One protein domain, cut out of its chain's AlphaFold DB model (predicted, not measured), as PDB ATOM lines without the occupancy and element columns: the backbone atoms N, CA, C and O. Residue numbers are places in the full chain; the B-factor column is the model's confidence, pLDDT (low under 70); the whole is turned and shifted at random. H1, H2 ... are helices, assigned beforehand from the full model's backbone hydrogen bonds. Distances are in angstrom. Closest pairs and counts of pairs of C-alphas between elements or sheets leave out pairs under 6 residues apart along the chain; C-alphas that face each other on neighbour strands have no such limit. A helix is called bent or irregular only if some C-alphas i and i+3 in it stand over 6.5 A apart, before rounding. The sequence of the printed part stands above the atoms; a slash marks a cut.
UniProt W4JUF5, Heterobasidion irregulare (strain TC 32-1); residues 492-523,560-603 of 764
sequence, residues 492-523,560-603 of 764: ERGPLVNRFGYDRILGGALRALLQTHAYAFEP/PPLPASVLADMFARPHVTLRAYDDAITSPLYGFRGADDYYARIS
ATOM      1  N   GLU A 492     -36.555  -7.722  38.564       85.56
ATOM      2  CA  GLU A 492     -37.394  -8.899  38.286       85.56
ATOM      3  C   GLU A 492     -36.870  -9.804  37.160       85.56
ATOM      4  O   GLU A 492     -37.081 -11.020  37.185       85.56
ATOM      5  N   ARG A 493     -36.273  -9.214  36.113       83.31
ATOM      6  CA  ARG A 493     -35.946  -9.897  34.841       83.31
ATOM      7  C   ARG A 493     -34.451  -9.899  34.516       83.31
ATOM      8  O   ARG A 493     -34.059 -10.469  33.500       83.31
ATOM      9  N   GLY A 494     -33.630  -9.264  35.351       81.62
ATOM     10  CA  GLY A 494     -32.176  -9.268  35.238       81.62
ATOM     11  C   GLY A 494     -31.523 -10.584  35.690       81.62
ATOM     12  O   GLY A 494     -32.178 -11.630  35.758       81.62
ATOM     13  N   PRO A 495     -30.213 -10.551  35.996       82.94
ATOM     14  CA  PRO A 495     -29.463 -11.705  36.486       82.94
ATOM     15  C   PRO A 495     -30.094 -12.389  37.709       82.94
ATOM     16  O   PRO A 495     -30.840 -11.788  38.482       82.94
ATOM     17  N   LEU A 496     -29.743 -13.659  37.934       81.38
ATOM     18  CA  LEU A 496     -30.336 -14.473  39.009       81.38
ATOM     19  C   LEU A 496     -30.157 -13.858  40.411       81.38
ATOM     20  O   LEU A 496     -31.032 -14.019  41.256       81.38
ATOM     21  N   VAL A 497     -29.068 -13.118  40.650       81.81
ATOM     22  CA  VAL A 497     -28.824 -12.403  41.918       81.81
ATOM     23  C   VAL A 497     -29.808 -11.245  42.149       81.81
ATOM     24  O   VAL A 497     -30.210 -11.007  43.286       81.81
ATOM     25  N   ASN A 498     -30.274 -10.581  41.087       82.06
ATOM     26  CA  ASN A 498     -31.331  -9.570  41.142       82.06
ATOM     27  C   ASN A 498     -32.674 -10.227  41.477       82.06
ATOM     28  O   ASN A 498     -33.252  -9.964  42.532       82.06
ATOM     29  N   ARG A 499     -33.096 -11.169  40.625       76.56
ATOM     30  CA  ARG A 499     -34.421 -11.800  40.678       76.56
ATOM     31  C   ARG A 499     -34.651 -12.676  41.909       76.56
ATOM     32  O   ARG A 499     -35.783 -12.817  42.368       76.56
ATOM     33  N   PHE A 500     -33.609 -13.333  42.414       79.19
ATOM     34  CA  PHE A 500     -33.731 -14.293  43.516       79.19
ATOM     35  C   PHE A 500     -33.045 -13.857  44.812       79.19
ATOM     36  O   PHE A 500     -33.364 -14.438  45.852       79.19
ATOM     37  N   GLY A 501     -32.176 -12.842  44.755       83.44
ATOM     38  CA  GLY A 501     -31.604 -12.147  45.908       83.44
ATOM     39  C   GLY A 501     -32.314 -10.817  46.166       83.44
ATOM     40  O   GLY A 501     -33.260 -10.777  46.952       83.44
ATOM     41  N   TYR A 502     -31.868  -9.742  45.507       85.94
ATOM     42  CA  TYR A 502     -32.269  -8.363  45.830       85.94
ATOM     43  C   TYR A 502     -33.790  -8.138  45.858       85.94
ATOM     44  O   TYR A 502     -34.280  -7.567  46.826       85.94
ATOM     45  N   ASP A 503     -34.551  -8.636  44.879       85.62
ATOM     46  CA  ASP A 503     -36.019  -8.478  44.837       85.62
ATOM     47  C   ASP A 503     -36.710  -8.969  46.128       85.62
ATOM     48  O   ASP A 503     -37.563  -8.296  46.712       85.62
ATOM     49  N   ARG A 504     -36.274 -10.133  46.630       87.62
ATOM     50  CA  ARG A 504     -36.810 -10.766  47.846       87.62
ATOM     51  C   ARG A 504     -36.269 -10.157  49.134       87.62
ATOM     52  O   ARG A 504     -36.963 -10.163  50.143       87.62
ATOM     53  N   ILE A 505     -35.039  -9.651  49.099       88.38
ATOM     54  CA  ILE A 505     -34.402  -8.917  50.198       88.38
ATOM     55  C   ILE A 505     -35.172  -7.612  50.447       88.38
ATOM     56  O   ILE A 505     -35.617  -7.357  51.564       88.38
ATOM     57  N   LEU A 506     -35.417  -6.827  49.393       91.31
ATOM     58  CA  LEU A 506     -36.099  -5.533  49.474       91.31
ATOM     59  C   LEU A 506     -37.598  -5.690  49.801       91.31
ATOM     60  O   LEU A 506     -38.100  -5.029  50.710       91.31
ATOM     61  N   GLY A 507     -38.306  -6.608  49.129       91.56
ATOM     62  CA  GLY A 507     -39.705  -6.920  49.450       91.56
ATOM     63  C   GLY A 507     -39.883  -7.553  50.839       91.56
ATOM     64  O   GLY A 507     -40.854  -7.264  51.537       91.56
ATOM     65  N   GLY A 508     -38.912  -8.357  51.286       92.69
ATOM     66  CA  GLY A 508     -38.866  -8.924  52.634       92.69
ATOM     67  C   GLY A 508     -38.718  -7.870  53.734       92.69
ATOM     68  O   GLY A 508     -39.408  -7.965  54.749       92.69
ATOM     69  N   ALA A 509     -37.893  -6.840  53.519       91.81
ATOM     70  CA  ALA A 509     -37.739  -5.722  54.454       91.81
ATOM     71  C   ALA A 509     -39.009  -4.868  54.567       91.81
ATOM     72  O   ALA A 509     -39.420  -4.515  55.672       91.81
ATOM     73  N   LEU A 510     -39.677  -4.586  53.443       94.81
ATOM     74  CA  LEU A 510     -40.969  -3.896  53.451       94.81
ATOM     75  C   LEU A 510     -42.058  -4.717  54.157       94.81
ATOM     76  O   LEU A 510     -42.802  -4.163  54.966       94.81
ATOM     77  N   ARG A 511     -42.107  -6.043  53.946       94.75
ATOM     78  CA  ARG A 511     -42.987  -6.937  54.721       94.75
ATOM     79  C   ARG A 511     -42.666  -6.874  56.218       94.75
ATOM     80  O   ARG A 511     -43.591  -6.758  57.013       94.75
ATOM     81  N   ALA A 512     -41.392  -6.929  56.606       92.31
ATOM     82  CA  ALA A 512     -40.984  -6.863  58.010       92.31
ATOM     83  C   ALA A 512     -41.399  -5.534  58.667       92.31
ATOM     84  O   ALA A 512     -41.968  -5.546  59.754       92.31
ATOM     85  N   LEU A 513     -41.215  -4.404  57.975       92.38
ATOM     86  CA  LEU A 513     -41.679  -3.094  58.440       92.38
ATOM     87  C   LEU A 513     -43.210  -3.051  58.601       92.38
ATOM     88  O   LEU A 513     -43.713  -2.565  59.611       92.38
ATOM     89  N   LEU A 514     -43.957  -3.598  57.637       92.25
ATOM     90  CA  LEU A 514     -45.414  -3.717  57.733       92.25
ATOM     91  C   LEU A 514     -45.843  -4.611  58.909       92.25
ATOM     92  O   LEU A 514     -46.835  -4.305  59.558       92.25
ATOM     93  N   GLN A 515     -45.088  -5.668  59.227       91.00
ATOM     94  CA  GLN A 515     -45.327  -6.514  60.404       91.00
ATOM     95  C   GLN A 515     -45.085  -5.744  61.714       91.00
ATOM     96  O   GLN A 515     -45.907  -5.829  62.622       91.00
ATOM     97  N   THR A 516     -44.024  -4.933  61.804       89.50
ATOM     98  CA  THR A 516     -43.765  -4.053  62.963       89.50
ATOM     99  C   THR A 516     -44.878  -3.020  63.186       89.50
ATOM    100  O   THR A 516     -45.141  -2.641  64.327       89.50
ATOM    101  N   HIS A 517     -45.559  -2.587  62.119       89.88
ATOM    102  CA  HIS A 517     -46.590  -1.544  62.165       89.88
ATOM    103  C   HIS A 517     -48.009  -2.018  61.803       89.88
ATOM    104  O   HIS A 517     -48.869  -1.188  61.512       89.88
ATOM    105  N   ALA A 518     -48.284  -3.326  61.866       87.94
ATOM    106  CA  ALA A 518     -49.584  -3.911  61.509       87.94
ATOM    107  C   ALA A 518     -50.756  -3.283  62.290       87.94
ATOM    108  O   ALA A 518     -51.813  -3.006  61.721       87.94
ATOM    109  N   TYR A 519     -50.507  -2.928  63.555       85.12
ATOM    110  CA  TYR A 519     -51.433  -2.242  64.462       85.12
ATOM    111  C   TYR A 519     -52.017  -0.920  63.912       85.12
ATOM    112  O   TYR A 519     -53.015  -0.437  64.437       85.12
ATOM    113  N   ALA A 520     -51.381  -0.297  62.909       85.31
ATOM    114  CA  ALA A 520     -51.836   0.949  62.280       85.31
ATOM    115  C   ALA A 520     -52.724   0.724  61.037       85.31
ATOM    116  O   ALA A 520     -53.214   1.688  60.448       85.31
ATOM    117  N   PHE A 521     -52.904  -0.535  60.627       83.88
ATOM    118  CA  PHE A 521     -53.698  -0.956  59.467       83.88
ATOM    119  C   PHE A 521     -54.827  -1.924  59.840       83.88
ATOM    120  O   PHE A 521     -55.798  -2.049  59.095       83.88
ATOM    121  N   GLU A 522     -54.719  -2.590  60.989       71.19
ATOM    122  CA  GLU A 522     -55.810  -3.343  61.602       71.19
ATOM    123  C   GLU A 522     -56.985  -2.408  61.965       71.19
ATOM    124  O   GLU A 522     -56.764  -1.286  62.431       71.19
ATOM    125  N   PRO A 523     -58.249  -2.832  61.764       59.66
ATOM    126  CA  PRO A 523     -59.395  -2.055  62.220       59.66
ATOM    127  C   PRO A 523     -59.366  -1.940  63.754       59.66
ATOM    128  O   PRO A 523     -58.987  -2.905  64.425       59.66
ATOM    129  N   PRO A 560     -59.366   3.579  52.209       56.62
ATOM    130  CA  PRO A 560     -59.944   2.524  53.029       56.62
ATOM    131  C   PRO A 560     -58.829   1.651  53.626       56.62
ATOM    132  O   PRO A 560     -57.855   1.356  52.923       56.62
ATOM    133  N   PRO A 561     -58.943   1.240  54.904       68.62
ATOM    134  CA  PRO A 561     -57.923   0.419  55.544       68.62
ATOM    135  C   PRO A 561     -57.724  -0.883  54.763       68.62
ATOM    136  O   PRO A 561     -58.677  -1.450  54.216       68.62
ATOM    137  N   LEU A 562     -56.476  -1.354  54.711       77.69
ATOM    138  CA  LEU A 562     -56.134  -2.598  54.027       77.69
ATOM    139  C   LEU A 562     -56.970  -3.754  54.600       77.69
ATOM    140  O   LEU A 562     -56.995  -3.931  55.820       77.69
ATOM    141  N   PRO A 563     -57.639  -4.568  53.761       82.19
ATOM    142  CA  PRO A 563     -58.399  -5.704  54.259       82.19
ATOM    143  C   PRO A 563     -57.499  -6.646  55.063       82.19
ATOM    144  O   PRO A 563     -56.409  -7.001  54.612       82.19
ATOM    145  N   ALA A 564     -57.967  -7.107  56.225       84.31
ATOM    146  CA  ALA A 564     -57.188  -7.988  57.101       84.31
ATOM    147  C   ALA A 564     -56.710  -9.277  56.396       84.31
ATOM    148  O   ALA A 564     -55.654  -9.812  56.724       84.31
ATOM    149  N   SER A 565     -57.438  -9.740  55.374       87.12
ATOM    150  CA  SER A 565     -57.031 -10.844  54.495       87.12
ATOM    151  C   SER A 565     -55.776 -10.546  53.665       87.12
ATOM    152  O   SER A 565     -54.965 -11.447  53.470       87.12
ATOM    153  N   VAL A 566     -55.582  -9.302  53.211       89.94
ATOM    154  CA  VAL A 566     -54.384  -8.866  52.466       89.94
ATOM    155  C   VAL A 566     -53.169  -8.819  53.391       89.94
ATOM    156  O   VAL A 566     -52.100  -9.290  53.010       89.94
ATOM    157  N   LEU A 567     -53.336  -8.323  54.623       89.56
ATOM    158  CA  LEU A 567     -52.278  -8.350  55.639       89.56
ATOM    159  C   LEU A 567     -51.895  -9.796  55.999       89.56
ATOM    160  O   LEU A 567     -50.718 -10.145  55.968       89.56
ATOM    161  N   ALA A 568     -52.882 -10.661  56.258       90.00
ATOM    162  CA  ALA A 568     -52.655 -12.067  56.597       90.00
ATOM    163  C   ALA A 568     -51.923 -12.842  55.484       90.00
ATOM    164  O   ALA A 568     -50.955 -13.548  55.765       90.00
ATOM    165  N   ASP A 569     -52.332 -12.681  54.222       92.25
ATOM    166  CA  ASP A 569     -51.650 -13.258  53.055       92.25
ATOM    167  C   ASP A 569     -50.219 -12.707  52.902       92.25
ATOM    168  O   ASP A 569     -49.258 -13.473  52.798       92.25
ATOM    169  N   MET A 570     -50.041 -11.384  52.994       93.94
ATOM    170  CA  MET A 570     -48.723 -10.743  52.923       93.94
ATOM    171  C   MET A 570     -47.760 -11.252  54.009       93.94
ATOM    172  O   MET A 570     -46.572 -11.438  53.742       93.94
ATOM    173  N   PHE A 571     -48.260 -11.523  55.217       93.62
ATOM    174  CA  PHE A 571     -47.469 -12.051  56.332       93.62
ATOM    175  C   PHE A 571     -47.210 -13.562  56.231       93.62
ATOM    176  O   PHE A 571     -46.133 -14.012  56.626       93.62
ATOM    177  N   ALA A 572     -48.145 -14.341  55.677       92.88
ATOM    178  CA  ALA A 572     -48.012 -15.790  55.507       92.88
ATOM    179  C   ALA A 572     -47.047 -16.194  54.373       92.88
ATOM    180  O   ALA A 572     -46.472 -17.284  54.403       92.88
ATOM    181  N   ARG A 573     -46.845 -15.331  53.368       91.88
ATOM    182  CA  ARG A 573     -45.924 -15.585  52.245       91.88
ATOM    183  C   ARG A 573     -44.474 -15.743  52.734       91.88
ATOM    184  O   ARG A 573     -43.937 -14.802  53.324       91.88
ATOM    185  N   PRO A 574     -43.773 -16.859  52.432       86.38
ATOM    186  CA  PRO A 574     -42.385 -17.064  52.870       86.38
ATOM    187  C   PRO A 574     -41.399 -16.108  52.182       86.38
ATOM    188  O   PRO A 574     -40.371 -15.753  52.757       86.38
ATOM    189  N   HIS A 575     -41.723 -15.663  50.965       87.69
ATOM    190  CA  HIS A 575     -40.956 -14.694  50.190       87.69
ATOM    191  C   HIS A 575     -41.905 -13.655  49.591       87.69
ATOM    192  O   HIS A 575     -42.950 -14.013  49.049       87.69
ATOM    193  N   VAL A 576     -41.510 -12.385  49.645       92.44
ATOM    194  CA  VAL A 576     -42.237 -11.254  49.061       92.44
ATOM    195  C   VAL A 576     -41.272 -10.505  48.152       92.44
ATOM    196  O   VAL A 576     -40.161 -10.189  48.567       92.44
ATOM    197  N   THR A 577     -41.678 -10.272  46.907       92.88
ATOM    198  CA  THR A 577     -40.953  -9.438  45.937       92.88
ATOM    199  C   THR A 577     -41.360  -7.977  46.104       92.88
ATOM    200  O   THR A 577     -42.458  -7.699  46.596       92.88
ATOM    201  N   LEU A 578     -40.514  -7.039  45.674       92.06
ATOM    202  CA  LEU A 578     -40.797  -5.605  45.782       92.06
ATOM    203  C   LEU A 578     -42.123  -5.254  45.085       92.06
ATOM    204  O   LEU A 578     -43.014  -4.675  45.702       92.06
ATOM    205  N   ARG A 579     -42.314  -5.744  43.852       93.88
ATOM    206  CA  ARG A 579     -43.571  -5.589  43.101       93.88
ATOM    207  C   ARG A 579     -44.782  -6.183  43.823       93.88
ATOM    208  O   ARG A 579     -45.834  -5.559  43.822       93.88
ATOM    209  N   ALA A 580     -44.670  -7.366  44.433       94.00
ATOM    210  CA  ALA A 580     -45.810  -7.989  45.111       94.00
ATOM    211  C   ALA A 580     -46.214  -7.246  46.394       94.00
ATOM    212  O   ALA A 580     -47.391  -7.256  46.747       94.00
ATOM    213  N   TYR A 581     -45.262  -6.596  47.073       95.50
ATOM    214  CA  TYR A 581     -45.568  -5.666  48.158       95.50
ATOM    215  C   TYR A 581     -46.225  -4.390  47.616       95.50
ATOM    216  O   TYR A 581     -47.293  -4.000  48.081       95.50
ATOM    217  N   ASP A 582     -45.626  -3.760  46.602       95.81
ATOM    218  CA  ASP A 582     -46.110  -2.485  46.070       95.81
ATOM    219  C   ASP A 582     -47.490  -2.577  45.406       95.81
ATOM    220  O   ASP A 582     -48.253  -1.615  45.464       95.81
ATOM    221  N   ASP A 583     -47.842  -3.716  44.812       95.06
ATOM    222  CA  ASP A 583     -49.154  -3.940  44.195       95.06
ATOM    223  C   ASP A 583     -50.258  -4.173  45.245       95.06
ATOM    224  O   ASP A 583     -51.360  -3.644  45.114       95.06
ATOM    225  N   ALA A 584     -49.952  -4.906  46.322       93.56
ATOM    226  CA  ALA A 584     -50.923  -5.282  47.355       93.56
ATOM    227  C   ALA A 584     -51.046  -4.277  48.517       93.56
ATOM    228  O   ALA A 584     -52.090  -4.221  49.164       93.56
ATOM    229  N   ILE A 585     -49.990  -3.508  48.805       93.25
ATOM    230  CA  ILE A 585     -49.882  -2.632  49.984       93.25
ATOM    231  C   ILE A 585     -49.720  -1.173  49.556       93.25
ATOM    232  O   ILE A 585     -50.608  -0.358  49.802       93.25
ATOM    233  N   THR A 586     -48.614  -0.829  48.884       93.75
ATOM    234  CA  THR A 586     -48.297   0.571  48.542       93.75
ATOM    235  C   THR A 586     -49.335   1.186  47.603       93.75
ATOM    236  O   THR A 586     -49.735   2.335  47.791       93.75
ATOM    237  N   SER A 587     -49.802   0.430  46.603       93.62
ATOM    238  CA  SER A 587     -50.717   0.948  45.584       93.62
ATOM    239  C   SER A 587     -52.115   1.259  46.137       93.62
ATOM    240  O   SER A 587     -52.551   2.403  45.964       93.62
ATOM    241  N   PRO A 588     -52.794   0.351  46.876       90.56
ATOM    242  CA  PRO A 588     -54.075   0.662  47.515       90.56
ATOM    243  C   PRO A 588     -53.984   1.789  48.551       90.56
ATOM    244  O   PRO A 588     -54.829   2.683  48.538       90.56
ATOM    245  N   LEU A 589     -52.936   1.808  49.392       88.19
ATOM    246  CA  LEU A 589     -52.745   2.834  50.434       88.19
ATOM    247  C   LEU A 589     -52.581   4.265  49.897       88.19
ATOM    248  O   LEU A 589     -52.715   5.217  50.661       88.19
ATOM    249  N   TYR A 590     -52.282   4.434  48.609       89.75
ATOM    250  CA  TYR A 590     -52.033   5.743  47.996       89.75
ATOM    251  C   TYR A 590     -52.849   6.001  46.715       89.75
ATOM    252  O   TYR A 590     -52.603   6.980  46.009       89.75
ATOM    253  N   GLY A 591     -53.841   5.158  46.405       90.25
ATOM    254  CA  GLY A 591     -54.704   5.343  45.232       90.25
ATOM    255  C   GLY A 591     -53.964   5.225  43.891       90.25
ATOM    256  O   GLY A 591     -54.289   5.923  42.923       90.25
ATOM    257  N   PHE A 592     -52.942   4.370  43.822       94.00
ATOM    258  CA  PHE A 592     -52.356   3.931  42.555       94.00
ATOM    259  C   PHE A 592     -53.142   2.734  42.011       94.00
ATOM    260  O   PHE A 592     -53.674   1.929  42.772       94.00
ATOM    261  N   ARG A 593     -53.194   2.583  40.684       93.50
ATOM    262  CA  ARG A 593     -53.944   1.487  40.028       93.50
ATOM    263  C   ARG A 593     -53.278   0.102  40.138       93.50
ATOM    264  O   ARG A 593     -53.817  -0.860  39.601       93.50
ATOM    265  N   GLY A 594     -52.105   0.027  40.763       95.38
ATOM    266  CA  GLY A 594     -51.211  -1.132  40.814       95.38
ATOM    267  C   GLY A 594     -49.748  -0.701  40.659       95.38
ATOM    268  O   GLY A 594     -49.468   0.469  40.363       95.38
ATOM    269  N   ALA A 595     -48.816  -1.638  40.821       95.88
ATOM    270  CA  ALA A 595     -47.381  -1.353  40.924       95.88
ATOM    271  C   ALA A 595     -46.802  -0.590  39.713       95.88
ATOM    272  O   ALA A 595     -45.961   0.284  39.895       95.88
ATOM    273  N   ASP A 596     -47.272  -0.837  38.484       96.00
ATOM    274  CA  ASP A 596     -46.794  -0.093  37.303       96.00
ATOM    275  C   ASP A 596     -47.287   1.365  37.262       96.00
ATOM    276  O   ASP A 596     -46.543   2.255  36.847       96.00
ATOM    277  N   ASP A 597     -48.512   1.640  37.727       96.69
ATOM    278  CA  ASP A 597     -49.036   3.011  37.850       96.69
ATOM    279  C   ASP A 597     -48.260   3.787  38.920       96.69
ATOM    280  O   ASP A 597     -47.887   4.943  38.716       96.69
ATOM    281  N   TYR A 598     -47.958   3.107  40.026       96.94
ATOM    282  CA  TYR A 598     -47.091   3.580  41.094       96.94
ATOM    283  C   TYR A 598     -45.680   3.917  40.580       96.94
ATOM    284  O   TYR A 598     -45.272   5.083  40.622       96.94
ATOM    285  N   TYR A 599     -44.963   2.950  40.002       96.62
ATOM    286  CA  TYR A 599     -43.608   3.137  39.471       96.62
ATOM    287  C   TYR A 599     -43.534   4.235  38.396       96.62
ATOM    288  O   TYR A 599     -42.646   5.093  38.444       96.62
ATOM    289  N   ALA A 600     -44.501   4.299  37.477       95.12
ATOM    290  CA  ALA A 600     -44.551   5.340  36.449       95.12
ATOM    291  C   ALA A 600     -44.833   6.751  37.010       95.12
ATOM    292  O   ALA A 600     -44.438   7.747  36.394       95.12
ATOM    293  N   ARG A 601     -45.511   6.875  38.162       95.88
ATOM    294  CA  ARG A 601     -45.858   8.165  38.795       95.88
ATOM    295  C   ARG A 601     -44.792   8.684  39.764       95.88
ATOM    296  O   ARG A 601     -44.670   9.898  39.898       95.88
ATOM    297  N   ILE A 602     -44.007   7.813  40.404       95.81
ATOM    298  CA  ILE A 602     -42.967   8.219  41.373       95.81
ATOM    299  C   ILE A 602     -41.586   8.492  40.757       95.81
ATOM    300  O   ILE A 602     -40.765   9.135  41.403       95.81
ATOM    301  N   SER A 603     -41.316   8.001  39.544       96.44
ATOM    302  CA  SER A 603     -39.986   8.038  38.914       96.44
ATOM    303  C   SER A 603     -39.458   9.461  38.676       96.44
ATOM    304  O   SER A 603     -39.957  10.190  37.814       96.44
TER     305      SER A 603
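Overview. This is residues 492 to 523 and 560 to 603 of the 764 residues of a protein of Heterobasidion irregulare (strain TC 32-1) (UniProt W4JUF5). Look first for one long helix, H1, which makes the longest axis; H3 starts at its middle and slants away from it, and H4 packs on H3, away from H1. H2 lies near the later part of H1 and beside H3, while residues 493 to 498 stick out at one end. The printed part has 76 residues with four named helices, H1, H2, H3 and H4 in chain order, and no named strand: all helix. It is compact, with a radius of gyration of the C-alphas of 12.7 A, and spans 41 by 28 by 16 A.

Along the chain. Find C-alpha 496 at (-30.336, -14.473, 39.009); from there H1, residues 496 to 516, runs 29.4 A. It is only just irregular: C-alphas 499 and 502 are 6.6 A apart. Past the cut come H2, residues 564 to 572, and H3, residues 578 to 589, 15.3 A long. H4, residues 595 to 602, ends at C-alpha 602, (-42.967, 8.219, 41.373).

Arrangement. Residues 503 to 511 of H1 touch residues 578 to 581 of H3; the closest C-alphas, of Gly 507 and Leu 578, are 4.0 A apart. These helices run the same way at a shallow tilt of 34 degrees, only just short of steep. H1, with residues 511 to 515 alone, only just touches H2, with 3 pairs of C-alphas within 8 A, the closest those of Arg 511 and Phe 571, 7.0 A. H2 and H3 are close but not clearly touching, their closest C-alphas, of Val 566 and Ala 584, 7.1 A apart. H3 touches H4, closest at the C-alphas of Asp 583 and Ala 595, 4.5 A, at 73 degrees, only just about perpendicular. H4 is apart from H1 and H2. Every O i to N i+4 pair is within hydrogen-bond range in H2 and H4, against 15 of 17 in H1 and 4 of 8 in H3.

Size, cuts and confidence. The C-alphas farthest apart, of Pro 495 and Pro 523, are 40.6 A apart. Residues 524 to 559 are not printed; C-alphas 523 and 560 stand 10.3 A apart across this cut. The links H2 to H3 and H3 to H4 are tight. Look for pLDDT under 70 at residues 523, 560 and 561.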